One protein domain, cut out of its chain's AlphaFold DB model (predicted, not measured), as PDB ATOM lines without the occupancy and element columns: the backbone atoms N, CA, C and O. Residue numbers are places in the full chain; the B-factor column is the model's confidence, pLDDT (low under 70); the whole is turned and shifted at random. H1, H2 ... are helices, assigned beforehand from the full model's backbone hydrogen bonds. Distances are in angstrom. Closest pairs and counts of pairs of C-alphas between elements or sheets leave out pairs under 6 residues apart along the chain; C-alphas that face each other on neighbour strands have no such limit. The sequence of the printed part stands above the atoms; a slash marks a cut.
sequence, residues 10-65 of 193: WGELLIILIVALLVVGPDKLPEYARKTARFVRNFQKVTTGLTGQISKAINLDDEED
ATOM      1  N   TRP A  10      39.366  45.621  21.192       85.88
ATOM      2  CA  TRP A  10      38.687  46.534  20.259       85.88
ATOM      3  C   TRP A  10      39.612  47.642  19.712       85.88
ATOM      4  O   TRP A  10      39.435  48.078  18.577       85.88
ATOM      5  N   GLY A  11      40.621  48.067  20.485       89.12
ATOM      6  CA  GLY A  11      41.615  49.061  20.064       89.12
ATOM      7  C   GLY A  11      42.600  48.569  18.995       89.12
ATOM      8  O   GLY A  11      42.886  49.306  18.054       89.12
ATOM      9  N   GLU A  12      43.078  47.324  19.083       85.38
ATOM     10  CA  GLU A  12      43.965  46.744  18.058       85.38
ATOM     11  C   GLU A  12      43.212  46.503  16.746       85.38
ATOM     12  O   GLU A  12      43.734  46.807  15.673       85.38
ATOM     13  N   LEU A  13      41.955  46.046  16.822       90.44
ATOM     14  CA  LEU A  13      41.093  45.890  15.646       90.44
ATOM     15  C   LEU A  13      40.950  47.215  14.875       90.44
ATOM     16  O   LEU A  13      40.988  47.229  13.646       90.44
ATOM     17  N   LEU A  14      40.831  48.332  15.600       92.31
ATOM     18  CA  LEU A  14      40.738  49.680  15.035       92.31
ATOM     19  C   LEU A  14      42.032  50.101  14.321       92.31
ATOM     20  O   LEU A  14      41.971  50.653  13.225       92.31
ATOM     21  N   ILE A  15      43.199  49.799  14.897       92.94
ATOM     22  CA  ILE A  15      44.501  50.076  14.269       92.94
ATOM     23  C   ILE A  15      44.663  49.261  12.982       92.94
ATOM     24  O   ILE A  15      45.015  49.822  11.944       92.94
ATOM     25  N   ILE A  16      44.355  47.961  13.018       91.56
ATOM     26  CA  ILE A  16      44.417  47.090  11.834       91.56
ATOM     27  C   ILE A  16      43.449  47.587  10.757       91.56
ATOM     28  O   ILE A  16      43.813  47.619   9.583       91.56
ATOM     29  N   LEU A  17      42.247  48.028  11.143       92.81
ATOM     30  CA  LEU A  17      41.279  48.613  10.220       92.81
ATOM     31  C   LEU A  17      41.847  49.863   9.538       92.81
ATOM     32  O   LEU A  17      41.782  49.957   8.319       92.81
ATOM     33  N   ILE A  18      42.451  50.788  10.287       94.94
ATOM     34  CA  ILE A  18      43.067  51.999   9.718       94.94
ATOM     35  C   ILE A  18      44.196  51.635   8.743       94.94
ATOM     36  O   ILE A  18      44.239  52.167   7.634       94.94
ATOM     37  N   VAL A  19      45.080  50.703   9.113       94.31
ATOM     38  CA  VAL A  19      46.170  50.245   8.234       94.31
ATOM     39  C   VAL A  19      45.614  49.581   6.970       94.31
ATOM     40  O   VAL A  19      46.063  49.886   5.868       94.31
ATOM     41  N   ALA A  20      44.599  48.726   7.096       93.50
ATOM     42  CA  ALA A  20      43.956  48.079   5.956       93.50
ATOM     43  C   ALA A  20      43.260  49.092   5.029       93.50
ATOM     44  O   ALA A  20      43.351  48.964   3.809       93.50
ATOM     45  N   LEU A  21      42.616  50.124   5.588       95.00
ATOM     46  CA  LEU A  21      42.017  51.223   4.823       95.00
ATOM     47  C   LEU A  21      43.076  52.047   4.080       95.00
ATOM     48  O   LEU A  21      42.805  52.492   2.972       95.00
ATOM     49  N   LEU A  22      44.272  52.232   4.645       95.56
ATOM     50  CA  LEU A  22      45.372  52.929   3.968       95.56
ATOM     51  C   LEU A  22      45.984  52.101   2.834       95.56
ATOM     52  O   LEU A  22      46.267  52.639   1.770       95.56
ATOM     53  N   VAL A  23      46.185  50.799   3.051       95.06
ATOM     54  CA  VAL A  23      46.817  49.907   2.065       95.06
ATOM     55  C   VAL A  23      45.876  49.588   0.904       95.06
ATOM     56  O   VAL A  23      46.282  49.620  -0.253       95.06
ATOM     57  N   VAL A  24      44.621  49.254   1.210       93.00
ATOM     58  CA  VAL A  24      43.631  48.811   0.215       93.00
ATOM     59  C   VAL A  24      42.797  49.983  -0.307       93.00
ATOM     60  O   VAL A  24      42.374  49.975  -1.462       93.00
ATOM     61  N   GLY A  25      42.560  50.990   0.532       94.31
ATOM     62  CA  GLY A  25      41.674  52.119   0.258       94.31
ATOM     63  C   GLY A  25      40.299  51.968   0.937       94.31
ATOM     64  O   GLY A  25      39.726  50.869   0.939       94.31
ATOM     65  N   PRO A  26      39.718  53.062   1.471       93.12
ATOM     66  CA  PRO A  26      38.435  53.035   2.176       93.12
ATOM     67  C   PRO A  26      37.248  52.655   1.292       93.12
ATOM     68  O   PRO A  26      36.300  52.043   1.777       93.12
ATOM     69  N   ASP A  27      37.326  52.929  -0.008       93.38
ATOM     70  CA  ASP A  27      36.273  52.576  -0.963       93.38
ATOM     71  C   ASP A  27      36.353  51.110  -1.411       93.38
ATOM     72  O   ASP A  27      35.350  50.506  -1.795       93.38
ATOM     73  N   LYS A  28      37.547  50.507  -1.346       93.19
ATOM     74  CA  LYS A  28      37.813  49.158  -1.864       93.19
ATOM     75  C   LYS A  28      37.551  48.060  -0.844       93.19
ATOM     76  O   LYS A  28      36.993  47.024  -1.204       93.19
ATOM     77  N   LEU A  29      37.855  48.295   0.431       93.38
ATOM     78  CA  LEU A  29      37.529  47.375   1.529       93.38
ATOM     79  C   LEU A  29      36.045  46.935   1.551       93.38
ATOM     80  O   LEU A  29      35.783  45.726   1.545       93.38
ATOM     81  N   PRO A  30      35.054  47.853   1.510       90.50
ATOM     82  CA  PRO A  30      33.643  47.472   1.475       90.50
ATOM     83  C   PRO A  30      33.254  46.797   0.153       90.50
ATOM     84  O   PRO A  30      32.396  45.913   0.145       90.50
ATOM     85  N   GLU A  31      33.887  47.165  -0.962       94.19
ATOM     86  CA  GLU A  31      33.659  46.541  -2.268       94.19
ATOM     87  C   GLU A  31      34.072  45.056  -2.264       94.19
ATOM     88  O   GLU A  31      33.289  44.186  -2.665       94.19
ATOM     89  N   TYR A  32      35.266  44.745  -1.743       93.88
ATOM     90  CA  TYR A  32      35.767  43.375  -1.603       93.88
ATOM     91  C   TYR A  32      34.973  42.571  -0.573       93.88
ATOM     92  O   TYR A  32      34.594  41.433  -0.852       93.88
ATOM     93  N   ALA A  33      34.623  43.169   0.570       94.25
ATOM     94  CA  ALA A  33      33.782  42.514   1.569       94.25
ATOM     95  C   ALA A  33      32.417  42.112   0.988       94.25
ATOM     96  O   ALA A  33      31.960  40.991   1.202       94.25
ATOM     97  N   ARG A  34      31.782  42.977   0.182       95.25
ATOM     98  CA  ARG A  34      30.512  42.662  -0.502       95.25
ATOM     99  C   ARG A  34      30.652  41.512  -1.504       95.25
ATOM    100  O   ARG A  34      29.731  40.702  -1.623       95.25
ATOM    101  N   LYS A  35      31.774  41.426  -2.225       95.38
ATOM    102  CA  LYS A  35      32.068  40.327  -3.167       95.38
ATOM    103  C   LYS A  35      32.236  38.997  -2.422       95.38
ATOM    104  O   LYS A  35      31.535  38.035  -2.736       95.38
ATOM    105  N   THR A  36      33.059  38.973  -1.376       96.19
ATOM    106  CA  THR A  36      33.267  37.785  -0.533       96.19
ATOM    107  C   THR A  36      31.991  37.377   0.198       96.19
ATOM    108  O   THR A  36      31.654  36.198   0.232       96.19
ATOM    109  N   ALA A  37      31.209  38.333   0.708       94.81
ATOM    110  CA  ALA A  37      29.938  38.050   1.371       94.81
ATOM    111  C   ALA A  37      28.936  37.369   0.431       94.81
ATOM    112  O   ALA A  37      28.255  36.432   0.843       94.81
ATOM    113  N   ARG A  38      28.864  37.779  -0.845       95.50
ATOM    114  CA  ARG A  38      28.044  37.071  -1.842       95.50
ATOM    115  C   ARG A  38      28.549  35.653  -2.101       95.50
ATOM    116  O   ARG A  38      27.728  34.746  -2.204       95.50
ATOM    117  N   PHE A  39      29.864  35.452  -2.158       96.38
ATOM    118  CA  PHE A  39      30.445  34.119  -2.318       96.38
ATOM    119  C   PHE A  39      30.112  33.211  -1.128       96.38
ATOM    120  O   PHE A  39      29.562  32.131  -1.320       96.38
ATOM    121  N   VAL A  40      30.335  33.687   0.099       96.69
ATOM    122  CA  VAL A  40      30.001  32.962   1.335       96.69
ATOM    123  C   VAL A  40      28.502  32.674   1.414       96.69
ATOM    124  O   VAL A  40      28.115  31.555   1.728       96.69
ATOM    125  N   ARG A  41      27.641  33.637   1.064       94.75
ATOM    126  CA  ARG A  41      26.179  33.461   1.022       94.75
ATOM    127  C   ARG A  41      25.763  32.365   0.042       94.75
ATOM    128  O   ARG A  41      24.864  31.586   0.347       94.75
ATOM    129  N   ASN A  42      26.386  32.317  -1.133       94.50
ATOM    130  CA  ASN A  42      26.093  31.306  -2.144       94.50
ATOM    131  C   ASN A  42      26.630  29.935  -1.729       94.50
ATOM    132  O   ASN A  42      25.902  28.955  -1.832       94.50
ATOM    133  N   PHE A  43      27.847  29.878  -1.187       95.56
ATOM    134  CA  PHE A  43      28.420  28.655  -0.632       95.56
ATOM    135  C   PHE A  43      27.539  28.103   0.489       95.56
ATOM    136  O   PHE A  43      27.136  26.949   0.436       95.56
ATOM    137  N   GLN A  44      27.121  28.957   1.426       94.12
ATOM    138  CA  GLN A  44      26.204  28.591   2.498       94.12
ATOM    139  C   GLN A  44      24.874  28.063   1.948       94.12
ATOM    140  O   GLN A  44      24.410  27.037   2.418       94.12
ATOM    141  N   LYS A  45      24.274  28.693   0.927       91.25
ATOM    142  CA  LYS A  45      23.044  28.181   0.289       91.25
ATOM    143  C   LYS A  45      23.234  26.803  -0.343       91.25
ATOM    144  O   LYS A  45      22.359  25.956  -0.200       91.25
ATOM    145  N   VAL A  46      24.356  26.580  -1.024       92.94
ATOM    146  CA  VAL A  46      24.685  25.285  -1.633       92.94
ATOM    147  C   VAL A  46      24.894  24.231  -0.544       92.94
ATOM    148  O   VAL A  46      24.263  23.179  -0.594       92.94
ATOM    149  N   THR A  47      25.684  24.532   0.490       93.25
ATOM    150  CA  THR A  47      25.896  23.638   1.635       93.25
ATOM    151  C   THR A  47      24.588  23.347   2.365       93.25
ATOM    152  O   THR A  47      24.272  22.187   2.581       93.25
ATOM    153  N   THR A  48      23.771  24.358   2.679       90.88
ATOM    154  CA  THR A  48      22.463  24.174   3.330       90.88
ATOM    155  C   THR A  48      21.493  23.381   2.453       90.88
ATOM    156  O   THR A  48      20.729  22.580   2.982       90.88
ATOM    157  N   GLY A  49      21.527  23.541   1.126       87.69
ATOM    158  CA  GLY A  49      20.713  22.749   0.200       87.69
ATOM    159  C   GLY A  49      21.122  21.273   0.141       87.69
ATOM    160  O   GLY A  49      20.256  20.402   0.074       87.69
ATOM    161  N   LEU A  50      22.425  20.983   0.211       85.94
ATOM    162  CA  LEU A  50      22.960  19.618   0.256       85.94
ATOM    163  C   LEU A  50      22.740  18.971   1.626       85.94
ATOM    164  O   LEU A  50      22.220  17.863   1.700       85.94
ATOM    165  N   THR A  51      23.055  19.678   2.714       85.38
ATOM    166  CA  THR A  51      22.761  19.235   4.082       85.38
ATOM    167  C   THR A  51      21.264  19.037   4.273       85.38
ATOM    168  O   THR A  51      20.873  18.050   4.866       85.38
ATOM    169  N   GLY A  52      20.407  19.895   3.714       83.88
ATOM    170  CA  GLY A  52      18.956  19.725   3.776       83.88
ATOM    171  C   GLY A  52      18.471  18.453   3.079       83.88
ATOM    172  O   GLY A  52      17.587  17.786   3.601       83.88
ATOM    173  N   GLN A  53      19.070  18.076   1.947       77.75
ATOM    174  CA  GLN A  53      18.751  16.826   1.247       77.75
ATOM    175  C   GLN A  53      19.316  15.596   1.957       77.75
ATOM    176  O   GLN A  53      18.620  14.595   2.069       77.75
ATOM    177  N   ILE A  54      20.537  15.682   2.490       77.25
ATOM    178  CA  ILE A  54      21.172  14.598   3.249       77.25
ATOM    179  C   ILE A  54      20.453  14.394   4.581       77.25
ATOM    180  O   ILE A  54      20.071  13.281   4.895       77.25
ATOM    181  N   SER A  55      20.200  15.454   5.347       77.06
ATOM    182  CA  SER A  55      19.436  15.383   6.592       77.06
ATOM    183  C   SER A  55      18.001  14.949   6.343       77.06
ATOM    184  O   SER A  55      17.472  14.219   7.166       77.06
ATOM    185  N   LYS A  56      17.372  15.345   5.230       73.94
ATOM    186  CA  LYS A  56      16.042  14.848   4.870       73.94
ATOM    187  C   LYS A  56      16.077  13.371   4.475       73.94
ATOM    188  O   LYS A  56      15.215  12.644   4.929       73.94
ATOM    189  N   ALA A  57      17.073  12.911   3.721       68.94
ATOM    190  CA  ALA A  57      17.246  11.489   3.425       68.94
ATOM    191  C   ALA A  57      17.521  10.674   4.698       68.94
ATOM    192  O   ALA A  57      16.859   9.677   4.926       68.94
ATOM    193  N   ILE A  58      18.416  11.147   5.568       66.12
ATOM    194  CA  ILE A  58      18.759  10.490   6.834       66.12
ATOM    195  C   ILE A  58      17.569  10.497   7.801       66.12
ATOM    196  O   ILE A  58      17.245   9.452   8.331       66.12
ATOM    197  N   ASN A  59      16.844  11.611   7.965       64.06
ATOM    198  CA  ASN A  59      15.666  11.650   8.846       64.06
ATOM    199  C   ASN A  59      14.450  10.906   8.268       64.06
ATOM    200  O   ASN A  59      13.607  10.478   9.045       64.06
ATOM    201  N   LEU A  60      14.322  10.758   6.940       55.81
ATOM    202  CA  LEU A  60      13.322   9.852   6.351       55.81
ATOM    203  C   LEU A  60      13.743   8.374   6.444       55.81
ATOM    204  O   LEU A  60      12.885   7.511   6.310       55.81
ATOM    205  N   ASP A  61      15.028   8.089   6.663       53.31
ATOM    206  CA  ASP A  61      15.578   6.737   6.818       53.31
ATOM    207  C   ASP A  61      15.840   6.356   8.294       53.31
ATOM    208  O   ASP A  61      16.108   5.194   8.576       53.31
ATOM    209  N   ASP A  62      15.727   7.284   9.251       52.25
ATOM    210  CA  ASP A  62      15.891   7.027  10.694       52.25
ATOM    211  C   ASP A  62      14.663   6.330  11.325       52.25
ATOM    212  O   ASP A  62      14.664   6.030  12.519       52.25
ATOM    213  N   GLU A  63      13.638   6.008  10.526       55.22
ATOM    214  CA  GLU A  63      12.618   5.014  10.889       55.22
ATOM    215  C   GLU A  63      12.989   3.573  10.466       55.22
ATOM    216  O   GLU A  63      12.306   2.650  10.900       55.22
ATOM    217  N   GLU A  64      14.090   3.321   9.727       55.19
ATOM    218  CA  GLU A  64      14.584   1.953   9.461       55.19
ATOM    219  C   GLU A  64      16.132   1.820   9.442       55.19
ATOM    220  O   GLU A  64      16.831   2.261   8.530       55.19
ATOM    221  N   ASP A  65      16.651   1.089  10.437       56.69
ATOM    222  CA  ASP A  65      18.034   0.744  10.841       56.69
ATOM    223  C   ASP A  65      19.095   0.296   9.780       56.69
ATOM    224  O   ASP A  65      20.146  -0.248  10.132       56.69
TER     225      ASP A  65
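This is residues 10 to 65 of the 193 residues of the protein "Sec-independent protein translocase protein TatB homolog" of Dehalococcoidia bacterium (UniProt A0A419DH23). One long helix, H2, makes the length of an L, and a shorter helix, H1, turns off from its first end through a tight corner. Most of H2 sticks out with no other part of the printed part near it. The printed part has 56 residues with two named helices, H1 then H2, and no named strand; its class is all helix. It is extended, with a radius of gyration of the C-alphas of 20.1 A and spans of 59 by 23 by 10 A.

Find C-alpha 28 at (37.813, 49.158, -1.864); from there H2, residues 28 to 61, runs 48.7 A to C-alpha 61 at (15.578, 6.737, 6.818). Then look at C-alpha 10 at (38.687, 46.534, 20.259), where H1, residues 10 to 24, begins; it measures 20.8 A.

H2 and H1 are close but not clearly touching; their closest C-alphas, those of Leu 29 and Leu 21, are 6.8 A apart. Their lines stand at a steep tilt of 66 degrees, opposite ways. In H1 and H2 every O i to N i+4 pair is within hydrogen-bond range.

The two C-alphas farthest apart, those of Leu 22 and Glu 64, are 59.8 A apart. The link from H1 to H2 is tight, and the printed part has no cut. Look for pLDDT under 70 at residues 57 to 65.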